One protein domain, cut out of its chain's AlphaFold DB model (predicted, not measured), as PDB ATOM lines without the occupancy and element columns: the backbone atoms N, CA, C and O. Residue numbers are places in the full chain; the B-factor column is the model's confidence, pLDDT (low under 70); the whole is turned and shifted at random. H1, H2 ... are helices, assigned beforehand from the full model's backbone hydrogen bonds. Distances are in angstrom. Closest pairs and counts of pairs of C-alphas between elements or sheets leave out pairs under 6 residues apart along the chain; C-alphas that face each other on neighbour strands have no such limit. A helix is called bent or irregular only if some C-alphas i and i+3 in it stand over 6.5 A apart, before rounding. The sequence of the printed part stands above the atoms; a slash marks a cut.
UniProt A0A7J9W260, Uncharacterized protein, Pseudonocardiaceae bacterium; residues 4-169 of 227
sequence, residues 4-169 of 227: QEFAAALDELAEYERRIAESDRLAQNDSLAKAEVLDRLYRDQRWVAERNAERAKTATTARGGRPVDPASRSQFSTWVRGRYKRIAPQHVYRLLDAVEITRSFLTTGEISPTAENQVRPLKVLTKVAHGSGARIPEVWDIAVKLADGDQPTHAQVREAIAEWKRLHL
ATOM      1  N   GLN A   4     -33.909  54.197  28.889       87.88
ATOM      2  CA  GLN A   4     -34.514  54.112  30.220       87.88
ATOM      3  C   GLN A   4     -35.570  53.004  30.285       87.88
ATOM      4  O   GLN A   4     -35.569  52.220  31.232       87.88
ATOM      5  N   GLU A   5     -36.423  52.888  29.268       86.44
ATOM      6  CA  GLU A   5     -37.398  51.802  29.136       86.44
ATOM      7  C   GLU A   5     -36.702  50.435  29.028       86.44
ATOM      8  O   GLU A   5     -37.158  49.457  29.622       86.44
ATOM      9  N   PHE A   6     -35.570  50.359  28.317       86.44
ATOM     10  CA  PHE A   6     -34.776  49.134  28.219       86.44
ATOM     11  C   PHE A   6     -34.141  48.738  29.562       86.44
ATOM     12  O   PHE A   6     -34.228  47.575  29.958       86.44
ATOM     13  N   ALA A   7     -33.540  49.690  30.285       93.00
ATOM     14  CA  ALA A   7     -32.959  49.438  31.605       93.00
ATOM     15  C   ALA A   7     -34.021  48.996  32.628       93.00
ATOM     16  O   ALA A   7     -33.822  48.007  33.330       93.00
ATOM     17  N   ALA A   8     -35.184  49.657  32.649       93.25
ATOM     18  CA  ALA A   8     -36.297  49.290  33.524       93.25
ATOM     19  C   ALA A   8     -36.828  47.872  33.242       93.25
ATOM     20  O   ALA A   8     -37.101  47.120  34.177       93.25
ATOM     21  N   ALA A   9     -36.922  47.472  31.968       90.75
ATOM     22  CA  ALA A   9     -37.327  46.116  31.602       90.75
ATOM     23  C   ALA A   9     -36.307  45.054  32.059       90.75
ATOM     24  O   ALA A   9     -36.698  43.964  32.484       90.75
ATOM     25  N   LEU A  10     -35.004  45.355  32.000       95.12
ATOM     26  CA  LEU A  10     -33.965  44.464  32.529       95.12
ATOM     27  C   LEU A  10     -34.041  44.336  34.055       95.12
ATOM     28  O   LEU A  10     -33.921  43.224  34.573       95.12
ATOM     29  N   ASP A  11     -34.289  45.436  34.764       96.06
ATOM     30  CA  ASP A  11     -34.453  45.420  36.218       96.06
ATOM     31  C   ASP A  11     -35.693  44.619  36.648       96.06
ATOM     32  O   ASP A  11     -35.620  43.836  37.602       96.06
ATOM     33  N   GLU A  12     -36.806  44.735  35.917       92.62
ATOM     34  CA  GLU A  12     -38.016  43.940  36.158       92.62
ATOM     35  C   GLU A  12     -37.755  42.437  35.951       92.62
ATOM     36  O   GLU A  12     -38.170  41.607  36.767       92.62
ATOM     37  N   LEU A  13     -37.003  42.071  34.907       93.50
ATOM     38  CA  LEU A  13     -36.593  40.683  34.673       93.50
ATOM     39  C   LEU A  13     -35.673  40.158  35.784       93.50
ATOM     40  O   LEU A  13     -35.880  39.039  36.257       93.50
ATOM     41  N   ALA A  14     -34.706  40.957  36.240       93.62
ATOM     42  CA  ALA A  14     -33.820  40.591  37.346       93.62
ATOM     43  C   ALA A  14     -34.590  40.439  38.671       93.62
ATOM     44  O   ALA A  14     -34.302  39.559  39.487       93.62
ATOM     45  N   GLU A  15     -35.605  41.272  38.913       94.19
ATOM     46  CA  GLU A  15     -36.501  41.101  40.054       94.19
ATOM     47  C   GLU A  15     -37.327  39.815  39.949       94.19
ATOM     48  O   GLU A  15     -37.418  39.060  40.924       94.19
ATOM     49  N   TYR A  16     -37.894  39.535  38.778       91.38
ATOM     50  CA  TYR A  16     -38.653  38.313  38.551       91.38
ATOM     51  C   TYR A  16     -37.788  37.056  38.742       91.38
ATOM     52  O   TYR A  16     -38.223  36.113  39.407       91.38
ATOM     53  N   GLU A  17     -36.541  37.068  38.263       93.00
ATOM     54  CA  GLU A  17     -35.565  35.998  38.493       93.00
ATOM     55  C   GLU A  17     -35.326  35.756  39.992       93.00
ATOM     56  O   GLU A  17     -35.425  34.618  40.461       93.00
ATOM     57  N   ARG A  18     -35.104  36.820  40.779       91.62
ATOM     58  CA  ARG A  18     -34.936  36.711  42.240       91.62
ATOM     59  C   ARG A  18     -36.158  36.094  42.923       91.62
ATOM     60  O   ARG A  18     -36.003  35.273  43.827       91.62
ATOM     61  N   ARG A  19     -37.374  36.443  42.488       87.75
ATOM     62  CA  ARG A  19     -38.618  35.866  43.032       87.75
ATOM     63  C   ARG A  19     -38.752  34.375  42.713       87.75
ATOM     64  O   ARG A  19     -39.194  33.617  43.578       87.75
ATOM     65  N   ILE A  20     -38.358  33.945  41.512       86.44
ATOM     66  CA  ILE A  20     -38.316  32.519  41.153       86.44
ATOM     67  C   ILE A  20     -37.318  31.784  42.050       86.44
ATOM     68  O   ILE A  20     -37.677  30.767  42.640       86.44
ATOM     69  N   ALA A  21     -36.104  32.319  42.207       82.81
ATOM     70  CA  ALA A  21     -35.069  31.707  43.037       82.81
ATOM     71  C   ALA A  21     -35.510  31.554  44.502       82.81
ATOM     72  O   ALA A  21     -35.301  30.501  45.105       82.81
ATOM     73  N   GLU A  22     -36.175  32.565  45.066       86.38
ATOM     74  CA  GLU A  22     -36.707  32.497  46.430       86.38
ATOM     75  C   GLU A  22     -37.851  31.482  46.555       86.38
ATOM     76  O   GLU A  22     -37.881  30.691  47.498       86.38
ATOM     77  N   SER A  23     -38.769  31.441  45.583       80.94
ATOM     78  CA  SER A  23     -39.828  30.426  45.546       80.94
ATOM     79  C   SER A  23     -39.249  29.012  45.486       80.94
ATOM     80  O   SER A  23     -39.728  28.117  46.186       80.94
ATOM     81  N   ASP A  24     -38.217  28.799  44.669       82.62
ATOM     82  CA  ASP A  24     -37.532  27.514  44.572       82.62
ATOM     83  C   ASP A  24     -36.831  27.166  45.887       82.62
ATOM     84  O   ASP A  24     -36.980  26.043  46.370       82.62
ATOM     85  N   ARG A  25     -36.142  28.122  46.522       82.44
ATOM     86  CA  ARG A  25     -35.520  27.935  47.842       82.44
ATOM     87  C   ARG A  25     -36.550  27.509  48.888       82.44
ATOM     88  O   ARG A  25     -36.355  26.502  49.563       82.44
ATOM     89  N   LEU A  26     -37.679  28.211  48.971       83.56
ATOM     90  CA  LEU A  26     -38.769  27.884  49.893       83.56
ATOM     91  C   LEU A  26     -39.401  26.518  49.597       83.56
ATOM     92  O   LEU A  26     -39.756  25.799  50.527       83.56
ATOM     93  N   ALA A  27     -39.524  26.134  48.325       81.19
ATOM     94  CA  ALA A  27     -40.020  24.813  47.942       81.19
ATOM     95  C   ALA A  27     -39.027  23.683  48.274       81.19
ATOM     96  O   ALA A  27     -39.439  22.536  48.455       81.19
ATOM     97  N   GLN A  28     -37.727  23.990  48.327       85.25
ATOM     98  CA  GLN A  28     -36.682  23.043  48.713       85.25
ATOM     99  C   GLN A  28     -36.521  22.917  50.229       85.25
ATOM    100  O   GLN A  28     -36.155  21.828  50.684       85.25
ATOM    101  N   ASN A  29     -36.843  23.963  50.997       81.25
ATOM    102  CA  ASN A  29     -36.879  23.898  52.457       81.25
ATOM    103  C   ASN A  29     -37.773  22.731  52.907       81.25
ATOM    104  O   ASN A  29     -38.914  22.583  52.467       81.25
ATOM    105  N   ASP A  30     -37.227  21.869  53.762       80.19
ATOM    106  CA  ASP A  30     -37.878  20.666  54.292       80.19
ATOM    107  C   ASP A  30     -38.348  19.648  53.238       80.19
ATOM    108  O   ASP A  30     -39.147  18.754  53.542       80.19
ATOM    109  N   SER A  31     -37.877  19.740  51.989       92.12
ATOM    110  CA  SER A  31     -38.333  18.842  50.923       92.12
ATOM    111  C   SER A  31     -38.017  17.374  51.223       92.12
ATOM    112  O   SER A  31     -38.831  16.512  50.887       92.12
ATOM    113  N   LEU A  32     -36.931  17.067  51.948       93.12
ATOM    114  CA  LEU A  32     -36.691  15.706  52.440       93.12
ATOM    115  C   LEU A  32     -37.682  15.281  53.526       93.12
ATOM    116  O   LEU A  32     -38.203  14.173  53.450       93.12
ATOM    117  N   ALA A  33     -38.048  16.157  54.462       91.69
ATOM    118  CA  ALA A  33     -39.089  15.840  55.441       91.69
ATOM    119  C   ALA A  33     -40.443  15.563  54.755       91.69
ATOM    120  O   ALA A  33     -41.167  14.638  55.127       91.69
ATOM    121  N   LYS A  34     -40.789  16.313  53.695       92.38
ATOM    122  CA  LYS A  34     -41.991  16.023  52.886       92.38
ATOM    123  C   LYS A  34     -41.858  14.718  52.109       92.38
ATOM    124  O   LYS A  34     -42.833  13.970  51.999       92.38
ATOM    125  N   ALA A  35     -40.670  14.420  51.596       94.69
ATOM    126  CA  ALA A  35     -40.391  13.146  50.960       94.69
ATOM    127  C   ALA A  35     -40.586  11.972  51.932       94.69
ATOM    128  O   ALA A  35     -41.150  10.951  51.539       94.69
ATOM    129  N   GLU A  36     -40.213  12.116  53.207       94.31
ATOM    130  CA  GLU A  36     -40.435  11.078  54.219       94.31
ATOM    131  C   GLU A  36     -41.917  10.833  54.499       94.31
ATOM    132  O   GLU A  36     -42.340   9.686  54.666       94.31
ATOM    133  N   VAL A  37     -42.725  11.897  54.515       95.12
ATOM    134  CA  VAL A  37     -44.186  11.786  54.618       95.12
ATOM    135  C   VAL A  37     -44.748  11.027  53.415       95.12
ATOM    136  O   VAL A  37     -45.567  10.123  53.590       95.12
ATOM    137  N   LEU A  38     -44.290  11.345  52.199       94.88
ATOM    138  CA  LEU A  38     -44.713  10.642  50.986       94.88
ATOM    139  C   LEU A  38     -44.298   9.169  50.986       94.88
ATOM    140  O   LEU A  38     -45.103   8.322  50.614       94.88
ATOM    141  N   ASP A  39     -43.080   8.851  51.418       96.19
ATOM    142  CA  ASP A  39     -42.608   7.469  51.522       96.19
ATOM    143  C   ASP A  39     -43.398   6.680  52.583       96.19
ATOM    144  O   ASP A  39     -43.786   5.538  52.333       96.19
ATOM    145  N   ARG A  40     -43.746   7.300  53.719       95.94
ATOM    146  CA  ARG A  40     -44.627   6.680  54.722       95.94
ATOM    147  C   ARG A  40     -46.002   6.364  54.136       95.94
ATOM    148  O   ARG A  40     -46.479   5.245  54.295       95.94
ATOM    149  N   LEU A  41     -46.610   7.317  53.425       94.69
ATOM    150  CA  LEU A  41     -47.885   7.106  52.729       94.69
ATOM    151  C   LEU A  41     -47.782   6.000  51.674       94.69
ATOM    152  O   LEU A  41     -48.695   5.191  51.540       94.69
ATOM    153  N   TYR A  42     -46.673   5.949  50.938       95.31
ATOM    154  CA  TYR A  42     -46.435   4.929  49.924       95.31
ATOM    155  C   TYR A  42     -46.371   3.520  50.532       95.31
ATOM    156  O   TYR A  42     -47.034   2.608  50.032       95.31
ATOM    157  N   ARG A  43     -45.626   3.352  51.635       93.31
ATOM    158  CA  ARG A  43     -45.440   2.068  52.340       93.31
ATOM    159  C   ARG A  43     -46.670   1.594  53.104       93.31
ATOM    160  O   ARG A  43     -46.857   0.394  53.249       93.31
ATOM    161  N   ASP A  44     -47.493   2.521  53.578       92.81
ATOM    162  CA  ASP A  44     -48.730   2.232  54.305       92.81
ATOM    163  C   ASP A  44     -49.788   1.523  53.431       92.81
ATOM    164  O   ASP A  44     -50.652   0.819  53.946       92.81
ATOM    165  N   GLN A  45     -49.691   1.652  52.103       91.19
ATOM    166  CA  GLN A  45     -50.508   0.946  51.104       91.19
ATOM    167  C   GLN A  45     -52.038   1.136  51.194       91.19
ATOM    168  O   GLN A  45     -52.731   0.704  50.274       91.19
ATOM    169  N   ARG A  46     -52.603   1.861  52.177       93.62
ATOM    170  CA  ARG A  46     -54.048   2.197  52.196       93.62
ATOM    171  C   ARG A  46     -54.494   2.943  50.935       93.62
ATOM    172  O   ARG A  46     -55.611   2.752  50.455       93.62
ATOM    173  N   TRP A  47     -53.581   3.702  50.328       94.00
ATOM    174  CA  TRP A  47     -53.790   4.365  49.042       94.00
ATOM    175  C   TRP A  47     -54.185   3.397  47.909       94.00
ATOM    176  O   TRP A  47     -54.903   3.793  46.991       94.00
ATOM    177  N   VAL A  48     -53.759   2.127  47.962       93.88
ATOM    178  CA  VAL A  48     -54.083   1.096  46.961       93.88
ATOM    179  C   VAL A  48     -55.575   0.781  46.988       93.88
ATOM    180  O   VAL A  48     -56.214   0.740  45.935       93.88
ATOM    181  N   ALA A  49     -56.141   0.597  48.183       92.25
ATOM    182  CA  ALA A  49     -57.567   0.339  48.362       92.25
ATOM    183  C   ALA A  49     -58.405   1.522  47.859       92.25
ATOM    184  O   ALA A  49     -59.334   1.332  47.072       92.25
ATOM    185  N   GLU A  50     -58.022   2.748  48.225       92.06
ATOM    186  CA  GLU A  50     -58.675   3.963  47.731       92.06
ATOM    187  C   GLU A  50     -58.604   4.063  46.204       92.06
ATOM    188  O   GLU A  50     -59.604   4.348  45.541       92.06
ATOM    189  N   ARG A  51     -57.439   3.771  45.618       90.06
ATOM    190  CA  ARG A  51     -57.251   3.835  44.170       90.06
ATOM    191  C   ARG A  51     -58.036   2.757  43.425       90.06
ATOM    192  O   ARG A  51     -58.570   3.032  42.349       90.06
ATOM    193  N   ASN A  52     -58.122   1.548  43.975       89.75
ATOM    194  CA  ASN A  52     -58.962   0.479  43.434       89.75
ATOM    195  C   ASN A  52     -60.444   0.870  43.476       89.75
ATOM    196  O   ASN A  52     -61.145   0.676  42.485       89.75
ATOM    197  N   ALA A  53     -60.903   1.490  44.566       88.56
ATOM    198  CA  ALA A  53     -62.272   1.984  44.682       88.56
ATOM    199  C   ALA A  53     -62.576   3.116  43.682       88.56
ATOM    200  O   ALA A  53     -63.639   3.118  43.062       88.56
ATOM    201  N   GLU A  54     -61.647   4.058  43.478       86.44
ATOM    202  CA  GLU A  54     -61.761   5.091  42.435       86.44
ATOM    203  C   GLU A  54     -61.891   4.460  41.044       86.44
ATOM    204  O   GLU A  54     -62.795   4.806  40.284       86.44
ATOM    205  N   ARG A  55     -61.021   3.495  40.723       84.94
ATOM    206  CA  ARG A  55     -61.041   2.799  39.432       84.94
ATOM    207  C   ARG A  55     -62.319   2.006  39.215       84.94
ATOM    208  O   ARG A  55     -62.861   2.079  38.120       84.94
ATOM    209  N   ALA A  56     -62.821   1.304  40.228       83.56
ATOM    210  CA  ALA A  56     -64.074   0.559  40.130       83.56
ATOM    211  C   ALA A  56     -65.256   1.462  39.737       83.56
ATOM    212  O   ALA A  56     -66.131   1.034  38.994       83.56
ATOM    213  N   LYS A  57     -65.252   2.729  40.176       82.81
ATOM    214  CA  LYS A  57     -66.283   3.717  39.819       82.81
ATOM    215  C   LYS A  57     -66.127   4.277  38.403       82.81
ATOM    216  O   LYS A  57     -67.120   4.649  37.792       82.81
ATOM    217  N   THR A  58     -64.898   4.384  37.895       80.56
ATOM    218  CA  THR A  58     -64.603   5.076  36.624       80.56
ATOM    219  C   THR A  58     -64.210   4.147  35.474       80.56
ATOM    220  O   THR A  58     -63.965   4.618  34.364       80.56
ATOM    221  N   ALA A  59     -64.051   2.847  35.718       73.56
ATOM    222  CA  ALA A  59     -63.568   1.904  34.718       73.56
ATOM    223  C   ALA A  59     -64.635   1.650  33.646       73.56
ATOM    224  O   ALA A  59     -65.573   0.892  33.845       73.56
ATOM    225  N   THR A  60     -64.437   2.241  32.471       70.88
ATOM    226  CA  THR A  60     -65.242   1.974  31.265       70.88
ATOM    227  C   THR A  60     -64.697   0.813  30.430       70.88
ATOM    228  O   THR A  60     -65.306   0.410  29.447       70.88
ATOM    229  N   THR A  61     -63.528   0.271  30.796       62.62
ATOM    230  CA  THR A  61     -62.835  -0.789  30.050       62.62
ATOM    231  C   THR A  61     -62.295  -1.869  30.983       62.62
ATOM    232  O   THR A  61     -61.929  -1.590  32.126       62.62
ATOM    233  N   ALA A  62     -62.138  -3.094  30.470       57.44
ATOM    234  CA  ALA A  62     -61.568  -4.225  31.212       57.44
ATOM    235  C   ALA A  62     -60.142  -3.956  31.748       57.44
ATOM    236  O   ALA A  62     -59.760  -4.464  32.801       57.44
ATOM    237  N   ARG A  63     -59.347  -3.106  31.072       58.12
ATOM    238  CA  ARG A  63     -58.036  -2.649  31.581       58.12
ATOM    239  C   ARG A  63     -58.159  -1.701  32.779       58.12
ATOM    240  O   ARG A  63     -57.266  -1.704  33.624       58.12
ATOM    241  N   GLY A  64     -59.239  -0.925  32.868       61.75
ATOM    242  CA  GLY A  64     -59.515  -0.017  33.985       61.75
ATOM    243  C   GLY A  64     -59.838  -0.732  35.300       61.75
ATOM    244  O   GLY A  64     -59.584  -0.169  36.359       61.75
ATOM    245  N   GLY A  65     -60.321  -1.979  35.234       62.75
ATOM    246  CA  GLY A  65     -60.679  -2.797  36.401       62.75
ATOM    247  C   GLY A  65     -59.540  -3.623  37.008       62.75
ATOM    248  O   GLY A  65     -59.763  -4.328  37.987       62.75
ATOM    249  N   ARG A  66     -58.316  -3.573  36.455       77.06
ATOM    250  CA  ARG A  66     -57.186  -4.330  37.023       77.06
ATOM    251  C   ARG A  66     -56.788  -3.768  38.396       77.06
ATOM    252  O   ARG A  66     -56.628  -2.541  38.495       77.06
ATOM    253  N   PRO A  67     -56.548  -4.639  39.399       83.25
ATOM    254  CA  PRO A  67     -56.037  -4.219  40.694       83.25
ATOM    255  C   PRO A  67     -54.759  -3.397  40.549       83.25
ATOM    256  O   PRO A  67     -53.895  -3.683  39.714       83.25
ATOM    257  N   VAL A  68     -54.656  -2.348  41.352       87.50
ATOM    258  CA  VAL A  68     -53.442  -1.554  41.477       87.50
ATOM    259  C   VAL A  68     -52.352  -2.385  42.138       87.50
ATOM    260  O   VAL A  68     -52.564  -2.972  43.193       87.50
ATOM    261  N   ASP A  69     -51.181  -2.390  41.507       88.81
ATOM    262  CA  ASP A  69     -49.954  -2.942  42.073       88.81
ATOM    263  C   ASP A  69     -49.461  -2.047  43.234       88.81
ATOM    264  O   ASP A  69     -49.143  -0.874  42.987       88.81
ATOM    265  N   PRO A  70     -49.375  -2.573  44.473       89.81
ATOM    266  CA  PRO A  70     -48.892  -1.826  45.635       89.81
ATOM    267  C   PRO A  70     -47.452  -1.321  45.502       89.81
ATOM    268  O   PRO A  70     -47.097  -0.320  46.120       89.81
ATOM    269  N   ALA A  71     -46.622  -1.968  44.678       89.94
ATOM    270  CA  ALA A  71     -45.242  -1.559  44.427       89.94
ATOM    271  C   ALA A  71     -45.117  -0.519  43.295       89.94
ATOM    272  O   ALA A  71     -44.012  -0.118  42.910       89.94
ATOM    273  N   SER A  72     -46.234  -0.058  42.723       91.00
ATOM    274  CA  SER A  72     -46.205   0.865  41.596       91.00
ATOM    275  C   SER A  72     -46.118   2.329  42.039       91.00
ATOM    276  O   SER A  72     -47.135   2.997  42.251       91.00
ATOM    277  N   ARG A  73     -44.900   2.897  42.022       92.81
ATOM    278  CA  ARG A  73     -44.673   4.358  42.167       92.81
ATOM    279  C   ARG A  73     -45.474   5.192  41.149       92.81
ATOM    280  O   ARG A  73     -45.843   6.335  41.418       92.81
ATOM    281  N   SER A  74     -45.787   4.623  39.983       92.19
ATOM    282  CA  SER A  74     -46.590   5.282  38.939       92.19
ATOM    283  C   SER A  74     -48.047   5.445  39.352       92.19
ATOM    284  O   SER A  74     -48.623   6.531  39.235       92.19
ATOM    285  N   GLN A  75     -48.642   4.378  39.889       91.81
ATOM    286  CA  GLN A  75     -50.012   4.435  40.388       91.81
ATOM    287  C   GLN A  75     -50.108   5.320  41.628       91.81
ATOM    288  O   GLN A  75     -51.026   6.135  41.707       91.81
ATOM    289  N   PHE A  76     -49.123   5.238  42.524       95.25
ATOM    290  CA  PHE A  76     -49.054   6.102  43.696       95.25
ATOM    291  C   PHE A  76     -48.957   7.586  43.322       95.25
ATOM    292  O   PHE A  76     -49.772   8.389  43.762       95.25
ATOM    293  N   SER A  77     -48.025   7.971  42.445       94.88
ATOM    294  CA  SER A  77     -47.877   9.373  42.019       94.88
ATOM    295  C   SER A  77     -49.122   9.917  41.305       94.88
ATOM    296  O   SER A  77     -49.478  11.085  41.477       94.88
ATOM    297  N   THR A  78     -49.841   9.069  40.563       91.94
ATOM    298  CA  THR A  78     -51.141   9.421  39.972       91.94
ATOM    299  C   THR A  78     -52.208   9.646  41.047       91.94
ATOM    300  O   THR A  78     -52.965  10.612  40.967       91.94
ATOM    301  N   TRP A  79     -52.257   8.781  42.063       93.56
ATOM    302  CA  TRP A  79     -53.163   8.906  43.206       93.56
ATOM    303  C   TRP A  79     -52.896  10.186  44.019       93.56
ATOM    304  O   TRP A  79     -53.841  10.910  44.343       93.56
ATOM    305  N   VAL A  80     -51.619  10.533  44.247       95.38
ATOM    306  CA  VAL A  80     -51.205  11.796  44.888       95.38
ATOM    307  C   VAL A  80     -51.682  12.997  44.072       95.38
ATOM    308  O   VAL A  80     -52.307  13.897  44.629       95.38
ATOM    309  N   ARG A  81     -51.464  13.007  42.748       91.94
ATOM    310  CA  ARG A  81     -51.919  14.103  41.871       91.94
ATOM    311  C   ARG A  81     -53.437  14.307  41.928       91.94
ATOM    312  O   ARG A  81     -53.899  15.443  41.856       91.94
ATOM    313  N   GLY A  82     -54.204  13.223  42.062       90.25
ATOM    314  CA  GLY A  82     -55.662  13.281  42.208       90.25
ATOM    315  C   GLY A  82     -56.119  14.060  43.447       90.25
ATOM    316  O   GLY A  82     -57.146  14.731  43.397       90.25
ATOM    317  N   ARG A  83     -55.330  14.025  44.530       92.94
ATOM    318  CA  ARG A  83     -55.588  14.749  45.789       92.94
ATOM    319  C   ARG A  83     -54.951  16.135  45.808       92.94
ATOM    320  O   ARG A  83     -55.541  17.086  46.308       92.94
ATOM    321  N   TYR A  84     -53.769  16.265  45.213       92.81
ATOM    322  CA  TYR A  84     -52.955  17.473  45.254       92.81
ATOM    323  C   TYR A  84     -52.614  17.932  43.836       92.81
ATOM    324  O   TYR A  84     -51.574  17.587  43.276       92.81
ATOM    325  N   LYS A  85     -53.487  18.764  43.249       87.88
ATOM    326  CA  LYS A  85     -53.405  19.184  41.834       87.88
ATOM    327  C   LYS A  85     -52.092  19.879  41.450       87.88
ATOM    328  O   LYS A  85     -51.713  19.842  40.283       87.88
ATOM    329  N   ARG A  86     -51.418  20.514  42.415       88.19
ATOM    330  CA  ARG A  86     -50.145  21.229  42.210       88.19
ATOM    331  C   ARG A  86     -48.911  20.326  42.311       88.19
ATOM    332  O   ARG A  86     -47.827  20.755  41.938       88.19
ATOM    333  N   ILE A  87     -49.058  19.082  42.772       89.25
ATOM    334  CA  ILE A  87     -47.944  18.136  42.872       89.25
ATOM    335  C   ILE A  87     -47.866  17.330  41.575       89.25
ATOM    336  O   ILE A  87     -48.685  16.450  41.301       89.25
ATOM    337  N   ALA A  88     -46.856  17.634  40.759       90.69
ATOM    338  CA  ALA A  88     -46.589  16.882  39.542       90.69
ATOM    339  C   ALA A  88     -46.138  15.444  39.877       90.69
ATOM    340  O   ALA A  88     -45.312  15.264  40.776       90.69
ATOM    341  N   PRO A  89     -46.579  14.410  39.131       92.06
ATOM    342  CA  PRO A  89     -46.158  13.032  39.374       92.06
ATOM    343  C   PRO A  89     -44.637  12.864  39.375       92.06
ATOM    344  O   PRO A  89     -44.093  12.197  40.248       92.06
ATOM    345  N   GLN A  90     -43.931  13.529  38.453       91.75
ATOM    346  CA  GLN A  90     -42.466  13.495  38.382       91.75
ATOM    347  C   GLN A  90     -41.808  14.038  39.655       91.75
ATOM    348  O   GLN A  90     -40.718  13.603  40.010       91.75
ATOM    349  N   HIS A  91     -42.449  14.987  40.339       91.31
ATOM    350  CA  HIS A  91     -41.946  15.498  41.607       91.31
ATOM    351  C   HIS A  91     -42.095  14.456  42.723       91.31
ATOM    352  O   HIS A  91     -41.143  14.240  43.460       91.31
ATOM    353  N   VAL A  92     -43.212  13.717  42.769       94.12
ATOM    354  CA  VAL A  92     -43.388  12.585  43.703       94.12
ATOM    355  C   VAL A  92     -42.281  11.546  43.523       94.12
ATOM    356  O   VAL A  92     -41.696  11.104  44.504       94.12
ATOM    357  N   TYR A  93     -41.955  11.188  42.276       93.31
ATOM    358  CA  TYR A  93     -40.842  10.277  41.992       93.31
ATOM    359  C   TYR A  93     -39.520  10.787  42.551       93.31
ATOM    360  O   TYR A  93     -38.834  10.047  43.245       93.31
ATOM    361  N   ARG A  94     -39.187  12.052  42.275       93.00
ATOM    362  CA  ARG A  94     -37.948  12.664  42.762       93.00
ATOM    363  C   ARG A  94     -37.854  12.643  44.285       93.00
ATOM    364  O   ARG A  94     -36.808  12.287  44.806       93.00
ATOM    365  N   LEU A  95     -38.948  12.950  44.980       94.75
ATOM    366  CA  LEU A  95     -39.003  12.906  46.441       94.75
ATOM    367  C   LEU A  95     -38.820  11.475  46.976       94.75
ATOM    368  O   LEU A  95     -38.008  11.255  47.871       94.75
ATOM    369  N   LEU A  96     -39.503  10.481  46.400       95.50
ATOM    370  CA  LEU A  96     -39.321   9.080  46.805       95.50
ATOM    371  C   LEU A  96     -37.887   8.588  46.559       95.50
ATOM    372  O   LEU A  96     -37.318   7.916  47.416       95.50
ATOM    373  N   ASP A  97     -37.293   8.951  45.420       94.62
ATOM    374  CA  ASP A  97     -35.900   8.618  45.109       94.62
ATOM    375  C   ASP A  97     -34.930   9.307  46.087       94.62
ATOM    376  O   ASP A  97     -33.953   8.700  46.517       94.62
ATOM    377  N   ALA A  98     -35.204  10.557  46.469       95.19
ATOM    378  CA  ALA A  98     -34.393  11.318  47.416       95.19
ATOM    379  C   ALA A  98     -34.347  10.656  48.803       95.19
ATOM    380  O   ALA A  98     -33.268  10.501  49.380       95.19
ATOM    381  N   VAL A  99     -35.495  10.199  49.316       95.00
ATOM    382  CA  VAL A  99     -35.558   9.451  50.585       95.00
ATOM    383  C   VAL A  99     -34.881   8.095  50.484       95.00
ATOM    384  O   VAL A  99     -34.185   7.696  51.416       95.00
ATOM    385  N   GLU A 100     -35.058   7.387  49.371       94.12
ATOM    386  CA  GLU A 100     -34.390   6.106  49.142       94.12
ATOM    387  C   GLU A 100     -32.867   6.262  49.163       94.12
ATOM    388  O   GLU A 100     -32.194   5.513  49.869       94.12
ATOM    389  N   ILE A 101     -32.333   7.265  48.459       94.88
ATOM    390  CA  ILE A 101     -30.897   7.564  48.443       94.88
ATOM    391  C   ILE A 101     -30.411   7.907  49.852       94.88
ATOM    392  O   ILE A 101     -29.428   7.339  50.325       94.88
ATOM    393  N   THR A 102     -31.130   8.792  50.541       94.00
ATOM    394  CA  THR A 102     -30.739   9.257  51.876       94.00
ATOM    395  C   THR A 102     -30.685   8.093  52.866       94.00
ATOM    396  O   THR A 102     -29.670   7.885  53.521       94.00
ATOM    397  N   ARG A 103     -31.736   7.267  52.919       92.62
ATOM    398  CA  ARG A 103     -31.821   6.129  53.850       92.62
ATOM    399  C   ARG A 103     -30.895   4.969  53.509       92.62
ATOM    400  O   ARG A 103     -30.527   4.221  54.406       92.62
ATOM    401  N   SER A 104     -30.570   4.781  52.234       92.25
ATOM    402  CA  SER A 104     -29.754   3.639  51.812       92.25
ATOM    403  C   SER A 104     -28.259   3.938  51.867       92.25
ATOM    404  O   SER A 104     -27.475   3.005  52.015       92.25
ATOM    405  N   PHE A 105     -27.858   5.209  51.739       93.56
ATOM    406  CA  PHE A 105     -26.447   5.558  51.551       93.56
ATOM    407  C   PHE A 105     -25.933   6.669  52.466       93.56
ATOM    408  O   PHE A 105     -24.737   6.714  52.715       93.56
ATOM    409  N   LEU A 106     -26.782   7.567  52.968       92.38
ATOM    410  CA  LEU A 106     -26.332   8.782  53.667       92.38
ATOM    411  C   LEU A 106     -26.736   8.810  55.148       92.38
ATOM    412  O   LEU A 106     -26.820   9.874  55.748       92.38
ATOM    413  N   THR A 107     -26.986   7.648  55.753       83.94
ATOM    414  CA  THR A 107     -27.427   7.538  57.156       83.94
ATOM    415  C   THR A 107     -26.315   7.736  58.178       83.94
ATOM    416  O   THR A 107     -26.606   8.021  59.335       83.94
ATOM    417  N   THR A 108     -25.055   7.567  57.775       78.19
ATOM    418  CA  THR A 108     -23.886   7.613  58.667       78.19
ATOM    419  C   THR A 108     -23.010   8.847  58.457       78.19
ATOM    420  O   THR A 108     -21.962   8.949  59.087       78.19
ATOM    421  N   GLY A 109     -23.390   9.748  57.548       76.56
ATOM    422  CA  GLY A 109     -22.628  10.965  57.271       76.56
ATOM    423  C   GLY A 109     -22.777  11.999  58.386       76.56
ATOM    424  O   GLY A 109     -23.840  12.109  58.994       76.56
ATOM    425  N   GLU A 110     -21.724  12.784  58.621       81.06
ATOM    426  CA  GLU A 110     -21.729  13.888  59.594       81.06
ATOM    427  C   GLU A 110     -22.766  14.961  59.225       81.06
ATOM    428  O   GLU A 110     -23.471  15.488  60.084       81.06
ATOM    429  N   ILE A 111     -22.927  15.208  57.922       89.69
ATOM    430  CA  ILE A 111     -23.926  16.124  57.373       89.69
ATOM    431  C   ILE A 111     -24.976  15.323  56.620       89.69
ATOM    432  O   ILE A 111     -24.727  14.791  55.536       89.69
ATOM    433  N   SER A 112     -26.179  15.265  57.187       90.88
ATOM    434  CA  SER A 112     -27.340  14.704  56.499       90.88
ATOM    435  C   SER A 112     -27.920  15.724  55.516       90.88
ATOM    436  O   SER A 112     -28.044  16.899  55.873       90.88
ATOM    437  N   PRO A 113     -28.310  15.309  54.297       92.69
ATOM    438  CA  PRO A 113     -28.992  16.198  53.369       92.69
ATOM    439  C   PRO A 113     -30.321  16.676  53.962       92.69
ATOM    440  O   PRO A 113     -30.994  15.959  54.704       92.69
ATOM    441  N   THR A 114     -30.726  17.884  53.585       91.31
ATOM    442  CA  THR A 114     -31.967  18.539  54.030       91.31
ATOM    443  C   THR A 114     -32.959  18.767  52.885       91.31
ATOM    444  O   THR A 114     -34.164  18.895  53.125       91.31
ATOM    445  N   ALA A 115     -32.488  18.734  51.632       92.94
ATOM    446  CA  ALA A 115     -33.303  19.007  50.455       92.94
ATOM    447  C   ALA A 115     -33.119  18.010  49.293       92.94
ATOM    448  O   ALA A 115     -32.050  17.438  49.065       92.94
ATOM    449  N   GLU A 116     -34.191  17.821  48.512       94.19
ATOM    450  CA  GLU A 116     -34.247  16.929  47.342       94.19
ATOM    451  C   GLU A 116     -33.203  17.293  46.289       94.19
ATOM    452  O   GLU A 116     -32.560  16.414  45.711       94.19
ATOM    453  N   ASN A 117     -33.020  18.588  46.033       92.62
ATOM    454  CA  ASN A 117     -32.074  19.068  45.033       92.62
ATOM    455  C   ASN A 117     -30.614  18.692  45.344       92.62
ATOM    456  O   ASN A 117     -29.839  18.538  44.401       92.62
ATOM    457  N   GLN A 118     -30.244  18.494  46.610       93.62
ATOM    458  CA  GLN A 118     -28.888  18.104  47.005       93.62
ATOM    459  C   GLN A 118     -28.609  16.643  46.634       93.62
ATOM    460  O   GLN A 118     -27.555  16.315  46.102       93.62
ATOM    461  N   VAL A 119     -29.582  15.754  46.847       95.00
ATOM    462  CA  VAL A 119     -29.412  14.311  46.606       95.00
ATOM    463  C   VAL A 119     -29.739  13.898  45.174       95.00
ATOM    464  O   VAL A 119     -29.248  12.879  44.687       95.00
ATOM    465  N   ARG A 120     -30.541  14.685  44.452       93.25
ATOM    466  CA  ARG A 120     -30.969  14.375  43.081       93.25
ATOM    467  C   ARG A 120     -29.814  14.044  42.120       93.25
ATOM    468  O   ARG A 120     -29.974  13.088  41.353       93.25
ATOM    469  N   PRO A 121     -28.673  14.764  42.104       95.25
ATOM    470  CA  PRO A 121     -27.546  14.407  41.245       95.25
ATOM    471  C   PRO A 121     -27.000  12.999  41.512       95.25
ATOM    472  O   PRO A 121     -26.621  12.306  40.566       95.25
ATOM    473  N   LEU A 122     -27.028  12.539  42.768       95.31
ATOM    474  CA  LEU A 122     -26.492  11.240  43.198       95.31
ATOM    475  C   LEU A 122     -27.265  10.058  42.612       95.31
ATOM    476  O   LEU A 122     -26.716   8.965  42.499       95.31
ATOM    477  N   LYS A 123     -28.500  10.271  42.136       93.88
ATOM    478  CA  LYS A 123     -29.289   9.244  41.440       93.88
ATOM    479  C   LYS A 123     -28.550   8.638  40.244       93.88
ATOM    480  O   LYS A 123     -28.816   7.504  39.855       93.88
ATOM    481  N   VAL A 124     -27.616   9.365  39.625       91.81
ATOM    482  CA  VAL A 124     -26.807   8.789  38.542       91.81
ATOM    483  C   VAL A 124     -25.948   7.616  39.026       91.81
ATOM    484  O   VAL A 124     -25.716   6.694  38.251       91.81
ATOM    485  N   LEU A 125     -25.533   7.621  40.293       92.06
ATOM    486  CA  LEU A 125     -24.645   6.627  40.896       92.06
ATOM    487  C   LEU A 125     -25.371   5.354  41.343       92.06
ATOM    488  O   LEU A 125     -24.720   4.379  41.685       92.06
ATOM    489  N   THR A 126     -26.707   5.332  41.312       91.19
ATOM    490  CA  THR A 126     -27.498   4.114  41.569       91.19
ATOM    491  C   THR A 126     -27.667   3.253  40.313       91.19
ATOM    492  O   THR A 126     -28.390   2.254  40.324       91.19
ATOM    493  N   LYS A 127     -27.098   3.682  39.181       85.19
ATOM    494  CA  LYS A 127     -27.143   2.941  37.918       85.19
ATOM    495  C   LYS A 127     -26.141   1.798  37.932       85.19
ATOM    496  O   LYS A 127     -25.070   1.924  38.503       85.19
ATOM    497  N   VAL A 128     -26.447   0.739  37.184       76.38
ATOM    498  CA  VAL A 128     -25.631  -0.485  37.091       76.38
ATOM    499  C   VAL A 128     -24.153  -0.189  36.828       76.38
ATOM    500  O   VAL A 128     -23.304  -0.754  37.509       76.38
ATOM    501  N   ALA A 129     -23.838   0.722  35.902       76.81
ATOM    502  CA  ALA A 129     -22.453   1.072  35.597       76.81
ATOM    503  C   ALA A 129     -21.681   1.703  36.773       76.81
ATOM    504  O   ALA A 129     -20.468   1.558  36.846       76.81
ATOM    505  N   HIS A 130     -22.373   2.361  37.703       72.81
ATOM    506  CA  HIS A 130     -21.792   2.999  38.887       72.81
ATOM    507  C   HIS A 130     -22.039   2.191  40.181       72.81
ATOM    508  O   HIS A 130     -21.747   2.660  41.281       72.81
ATOM    509  N   GLY A 131     -22.536   0.954  40.050       74.94
ATOM    510  CA  GLY A 131     -22.916   0.085  41.159       74.94
ATOM    511  C   GLY A 131     -24.289   0.417  41.751       74.94
ATOM    512  O   GLY A 131     -24.988   1.333  41.328       74.94
ATOM    513  N   SER A 132     -24.706  -0.339  42.765       81.88
ATOM    514  CA  SER A 132     -25.979  -0.130  43.471       81.88
ATOM    515  C   SER A 132     -25.951   1.092  44.403       81.88
ATOM    516  O   SER A 132     -26.498   1.021  45.493       81.88
ATOM    517  N   GLY A 133     -25.287   2.188  44.020       87.44
ATOM    518  CA  GLY A 133     -25.127   3.384  44.852       87.44
ATOM    519  C   GLY A 133     -23.971   3.333  45.855       87.44
ATOM    520  O   GLY A 133     -23.820   4.260  46.639       87.44
ATOM    521  N   ALA A 134     -23.112   2.309  45.814       87.06
ATOM    522  CA  ALA A 134     -22.023   2.113  46.784       87.06
ATOM    523  C   ALA A 134     -21.064   3.315  46.927       87.06
ATOM    524  O   ALA A 134     -20.434   3.475  47.964       87.06
ATOM    525  N   ARG A 135     -20.961   4.161  45.894       91.25
ATOM    526  CA  ARG A 135     -20.080   5.344  45.852       91.25
ATOM    527  C   ARG A 135     -20.737   6.628  46.340       91.25
ATOM    528  O   ARG A 135     -20.078   7.654  46.431       91.25
ATOM    529  N   ILE A 136     -22.036   6.588  46.623       95.06
ATOM    530  CA  ILE A 136     -22.787   7.753  47.085       95.06
ATOM    531  C   ILE A 136     -22.189   8.368  48.364       95.06
ATOM    532  O   ILE A 136     -22.054   9.590  48.364       95.06
ATOM    533  N   PRO A 137     -21.773   7.596  49.393       94.94
ATOM    534  CA  PRO A 137     -21.148   8.172  50.587       94.94
ATOM    535  C   PRO A 137     -19.849   8.924  50.258       94.94
ATOM    536  O   PRO A 137     -19.712  10.089  50.602       94.94
ATOM    537  N   GLU A 138     -18.946   8.306  49.487       93.94
ATOM    538  CA  GLU A 138     -17.661   8.909  49.095       93.94
ATOM    539  C   GLU A 138     -17.853  10.227  48.323       93.94
ATOM    540  O   GLU A 138     -17.161  11.217  48.557       93.94
ATOM    541  N   VAL A 139     -18.809  10.248  47.389       95.62
ATOM    542  CA  VAL A 139     -19.140  11.447  46.608       95.62
ATOM    543  C   VAL A 139     -19.763  12.526  47.488       95.62
ATOM    544  O   VAL A 139     -19.495  13.710  47.287       95.62
ATOM    545  N   TRP A 140     -20.586  12.140  48.459       96.50
ATOM    546  CA  TRP A 140     -21.176  13.081  49.402       96.50
ATOM    547  C   TRP A 140     -20.116  13.725  50.298       96.50
ATOM    548  O   TRP A 140     -20.124  14.942  50.445       96.50
ATOM    549  N   ASP A 141     -19.143  12.955  50.788       95.25
ATOM    550  CA  ASP A 141     -18.029  13.485  51.581       95.25
ATOM    551  C   ASP A 141     -17.194  14.505  50.793       95.25
ATOM    552  O   ASP A 141     -16.759  15.519  51.339       95.25
ATOM    553  N   ILE A 142     -16.980  14.273  49.492       96.06
ATOM    554  CA  ILE A 142     -16.335  15.259  48.611       96.06
ATOM    555  C   ILE A 142     -17.206  16.517  48.499       96.06
ATOM    556  O   ILE A 142     -16.686  17.624  48.604       96.06
ATOM    557  N   ALA A 143     -18.522  16.370  48.326       96.88
ATOM    558  CA  ALA A 143     -19.437  17.507  48.220       96.88
ATOM    559  C   ALA A 143     -19.474  18.354  49.502       96.88
ATOM    560  O   ALA A 143     -19.497  19.578  49.414       96.88
ATOM    561  N   VAL A 144     -19.429  17.715  50.674       96.12
ATOM    562  CA  VAL A 144     -19.328  18.378  51.984       96.12
ATOM    563  C   VAL A 144     -18.014  19.145  52.115       96.12
ATOM    564  O   VAL A 144     -18.014  20.289  52.562       96.12
ATOM    565  N   LYS A 145     -16.896  18.569  51.661       95.62
ATOM    566  CA  LYS A 145     -15.602  19.272  51.633       95.62
ATOM    567  C   LYS A 145     -15.618  20.481  50.699       95.62
ATOM    568  O   LYS A 145     -15.076  21.515  51.058       95.62
ATOM    569  N   LEU A 146     -16.265  20.377  49.536       95.50
ATOM    570  CA  LEU A 146     -16.464  21.506  48.610       95.50
ATOM    571  C   LEU A 146     -17.410  22.584  49.164       95.50
ATOM    572  O   LEU A 146     -17.475  23.685  48.619       95.50
ATOM    573  N   ALA A 147     -18.178  22.256  50.200       95.19
ATOM    574  CA  ALA A 147     -19.042  23.174  50.928       95.19
ATOM    575  C   ALA A 147     -18.415  23.661  52.241       95.19
ATOM    576  O   ALA A 147     -19.133  24.203  53.074       95.19
ATOM    577  N   ASP A 148     -17.109  23.448  52.443       93.25
ATOM    578  CA  ASP A 148     -16.375  23.835  53.654       93.25
ATOM    579  C   ASP A 148     -17.024  23.322  54.957       93.25
ATOM    580  O   ASP A 148     -16.970  23.968  56.002       93.25
ATOM    581  N   GLY A 149     -17.642  22.136  54.904       89.62
ATOM    582  CA  GLY A 149     -18.335  21.543  56.049       89.62
ATOM    583  C   GLY A 149     -19.770  22.039  56.267       89.62
ATOM    584  O   GLY A 149     -20.346  21.743  57.310       89.62
ATOM    585  N   ASP A 150     -20.362  22.760  55.311       92.06
ATOM    586  CA  ASP A 150     -21.787  23.115  55.305       92.06
ATOM    587  C   ASP A 150     -22.614  22.165  54.405       92.06
ATOM    588  O   ASP A 150     -22.107  21.226  53.783       92.06
ATOM    589  N   GLN A 151     -23.925  22.394  54.341       92.12
ATOM    590  CA  GLN A 151     -24.880  21.700  53.486       92.12
ATOM    591  C   GLN A 151     -24.519  21.845  51.997       92.12
ATOM    592  O   GLN A 151     -24.619  22.943  51.443       92.12
ATOM    593  N   PRO A 152     -24.201  20.742  51.289       94.31
ATOM    594  CA  PRO A 152     -23.841  20.821  49.880       94.31
ATOM    595  C   PRO A 152     -24.986  21.343  49.014       94.31
ATOM    596  O   PRO A 152     -26.129  20.893  49.115       94.31
ATOM    597  N   THR A 153     -24.686  22.247  48.088       93.56
ATOM    598  CA  THR A 153     -25.615  22.660  47.033       93.56
ATOM    599  C   THR A 153     -25.671  21.622  45.909       93.56
ATOM    600  O   THR A 153     -24.762  20.816  45.708       93.56
ATOM    601  N   HIS A 154     -26.716  21.685  45.080       93.75
ATOM    602  CA  HIS A 154     -26.812  20.861  43.868       93.75
ATOM    603  C   HIS A 154     -25.576  20.998  42.951       93.75
ATOM    604  O   HIS A 154     -25.168  20.023  42.316       93.75
ATOM    605  N   ALA A 155     -24.990  22.199  42.853       95.06
ATOM    606  CA  ALA A 155     -23.802  22.445  42.037       95.06
ATOM    607  C   ALA A 155     -22.574  21.713  42.602       95.06
ATOM    608  O   ALA A 155     -21.947  20.948  41.870       95.06
ATOM    609  N   GLN A 156     -22.319  21.847  43.905       96.88
ATOM    610  CA  GLN A 156     -21.212  21.168  44.588       96.88
ATOM    611  C   GLN A 156     -21.335  19.645  44.519       96.88
ATOM    612  O   GLN A 156     -20.348  18.959  44.287       96.88
ATOM    613  N   VAL A 157     -22.543  19.085  44.622       96.94
ATOM    614  CA  VAL A 157     -22.727  17.628  44.484       96.94
ATOM    615  C   VAL A 157     -22.419  17.162  43.058       96.94
ATOM    616  O   VAL A 157     -21.842  16.095  42.852       96.94
ATOM    617  N   ARG A 158     -22.768  17.953  42.037       97.44
ATOM    618  CA  ARG A 158     -22.391  17.638  40.648       97.44
ATOM    619  C   ARG A 158     -20.890  17.730  40.421       97.44
ATOM    620  O   ARG A 158     -20.350  16.896  39.696       97.44
ATOM    621  N   GLU A 159     -20.250  18.724  41.015       97.25
ATOM    622  CA  GLU A 159     -18.803  18.881  40.987       97.25
ATOM    623  C   GLU A 159     -18.112  17.709  41.691       97.25
ATOM    624  O   GLU A 159     -17.242  17.081  41.100       97.25
ATOM    625  N   ALA A 160     -18.601  17.299  42.861       97.00
ATOM    626  CA  ALA A 160     -18.112  16.131  43.583       97.00
ATOM    627  C   ALA A 160     -18.229  14.833  42.772       97.00
ATOM    628  O   ALA A 160     -17.312  14.013  42.779       97.00
ATOM    629  N   ILE A 161     -19.321  14.644  42.018       95.56
ATOM    630  CA  ILE A 161     -19.448  13.510  41.087       95.56
ATOM    631  C   ILE A 161     -18.358  13.573  40.012       95.56
ATOM    632  O   ILE A 161     -17.770  12.545  39.679       95.56
ATOM    633  N   ALA A 162     -18.114  14.748  39.428       94.25
ATOM    634  CA  ALA A 162     -17.096  14.914  38.395       94.25
ATOM    635  C   ALA A 162     -15.688  14.666  38.952       94.25
ATOM    636  O   ALA A 162     -14.906  13.946  38.332       94.25
ATOM    637  N   GLU A 163     -15.403  15.189  40.140       95.38
ATOM    638  CA  GLU A 163     -14.132  15.012  40.833       95.38
ATOM    639  C   GLU A 163     -13.898  13.547  41.207       95.38
ATOM    640  O   GLU A 163     -12.852  12.983  40.889       95.38
ATOM    641  N   TRP A 164     -14.902  12.869  41.769       94.75
ATOM    642  CA  TRP A 164     -14.815  11.440  42.063       94.75
ATOM    643  C   TRP A 164     -14.508  10.621  40.805       94.75
ATOM    644  O   TRP A 164     -13.633   9.754  40.836       94.75
ATOM    645  N   LYS A 165     -15.169  10.926  39.678       91.19
ATOM    646  CA  LYS A 165     -14.894  10.264  38.393       91.19
ATOM    647  C   LYS A 165     -13.473  10.530  37.917       91.19
ATOM    648  O   LYS A 165     -12.801   9.593  37.507       91.19
ATOM    649  N   ARG A 166     -12.999  11.772  38.010       90.31
ATOM    650  CA  ARG A 166     -11.634  12.152  37.628       90.31
ATOM    651  C   ARG A 166     -10.579  11.391  38.435       90.31
ATOM    652  O   ARG A 166      -9.552  11.012  37.881       90.31
ATOM    653  N   LEU A 167     -10.832  11.174  39.725       89.38
ATOM    654  CA  LEU A 167      -9.914  10.483  40.631       89.38
ATOM    655  C   LEU A 167      -9.925   8.955  40.458       89.38
ATOM    656  O   LEU A 167      -8.884   8.325  40.630       89.38
ATOM    657  N   HIS A 168     -11.070   8.358  40.112       87.25
ATOM    658  CA  HIS A 168     -11.251   6.898  40.161       87.25
ATOM    659  C   HIS A 168     -11.459   6.222  38.802       87.25
ATOM    660  O   HIS A 168     -11.334   4.999  38.714       87.25
ATOM    661  N   LEU A 169     -11.786   6.972  37.747       86.06
ATOM    662  CA  LEU A 169     -12.093   6.419  36.432       86.06
ATOM    663  C   LEU A 169     -11.091   6.877  35.376       86.06
ATOM    664  O   LEU A 169     -10.870   8.059  35.128       86.06
TER     665      LEU A 169
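This is residues 4 to 169 of the 227 residues of an uncharacterized protein of Pseudonocardiaceae bacterium (UniProt A0A7J9W260). A long helix, H1, sticks out as an arm with its residues 4 to 24 from an elongated body of shorter, mostly crossed helices. In the body H5 is in the middle and crosses H2; H4 and then H3 follow toward one end, H6 and then the crossed pair H7 and H8 toward the other. The printed part has 166 residues with eight named helices, H1 to H8 in order, and no named strand: the class is all helix. The whole is loose, with a radius of gyration of the C-alphas of 20.1 A, and flat, spanning 55 by 53 by 26 A.

Begin with H1, residues 4 to 28, which meets H2, residues 31 to 44, only through their link. Next come H3, residues 46 to 58, and H4, residues 73 to 83; residues 47 to 51 of H3 touch H4, closest at the C-alphas of Arg 51 and Trp 79, 6.6 A, about perpendicular at 72 degrees, but only just. Then look at H5, residues 89 to 105, the hub, which touches three helices. Its residues 89 to 93 touch H4, with the C-alphas of Ser 77 and Pro 89 closest at 4.8 A, a steep tilt of 54 degrees, opposite ways. Its residues 92 to 99 touch H2, closest at the C-alphas of Ala 35 and Leu 95, 4.7 A, about perpendicular at 87 degrees. It also touches H6, residues 116 to 126, closest at the C-alphas of Ala 98 and Glu 116, 5.6 A. H6 is irregular, but only just: C-alphas 118 and 121 are 7.0 A apart. Past H7, residues 136 to 146, you reach H8, residues 154 to 168, which touches H6 at a shallow tilt of 25 degrees, the same way, with the C-alphas of Gln 118 and His 154 closest at 4.7 A. H7 and H8 touch, closest at the C-alphas of Ala 143 and Val 157, 5.0 A, a steep tilt of 67 degrees, opposite ways. H3 and H8 are apart. In every helix but H6 each O i to N i+4 pair is within hydrogen-bond range; H6 has 1 of 7, and 6 of 8 O i to N i+3 pairs.

Find C-alpha 4 at (-34.514, 54.112, 30.220); from there H1 runs 36.2 A to C-alpha 28 at (-36.682, 23.043, 48.713). H5 measures 24.3 A, and H8 runs 21.2 A to C-alpha 168 at (-11.251, 6.898, 40.161).

The C-alphas of Gln 4 and Ala 62 are the two farthest apart, 64.3 A. The printed part has no cut. The link from H3 to H4, residues 59 to 72, is long; residues 58 to 63 stand free. Mean pLDDT of the printed part is 89.7, and residues 61 to 65 are under 70.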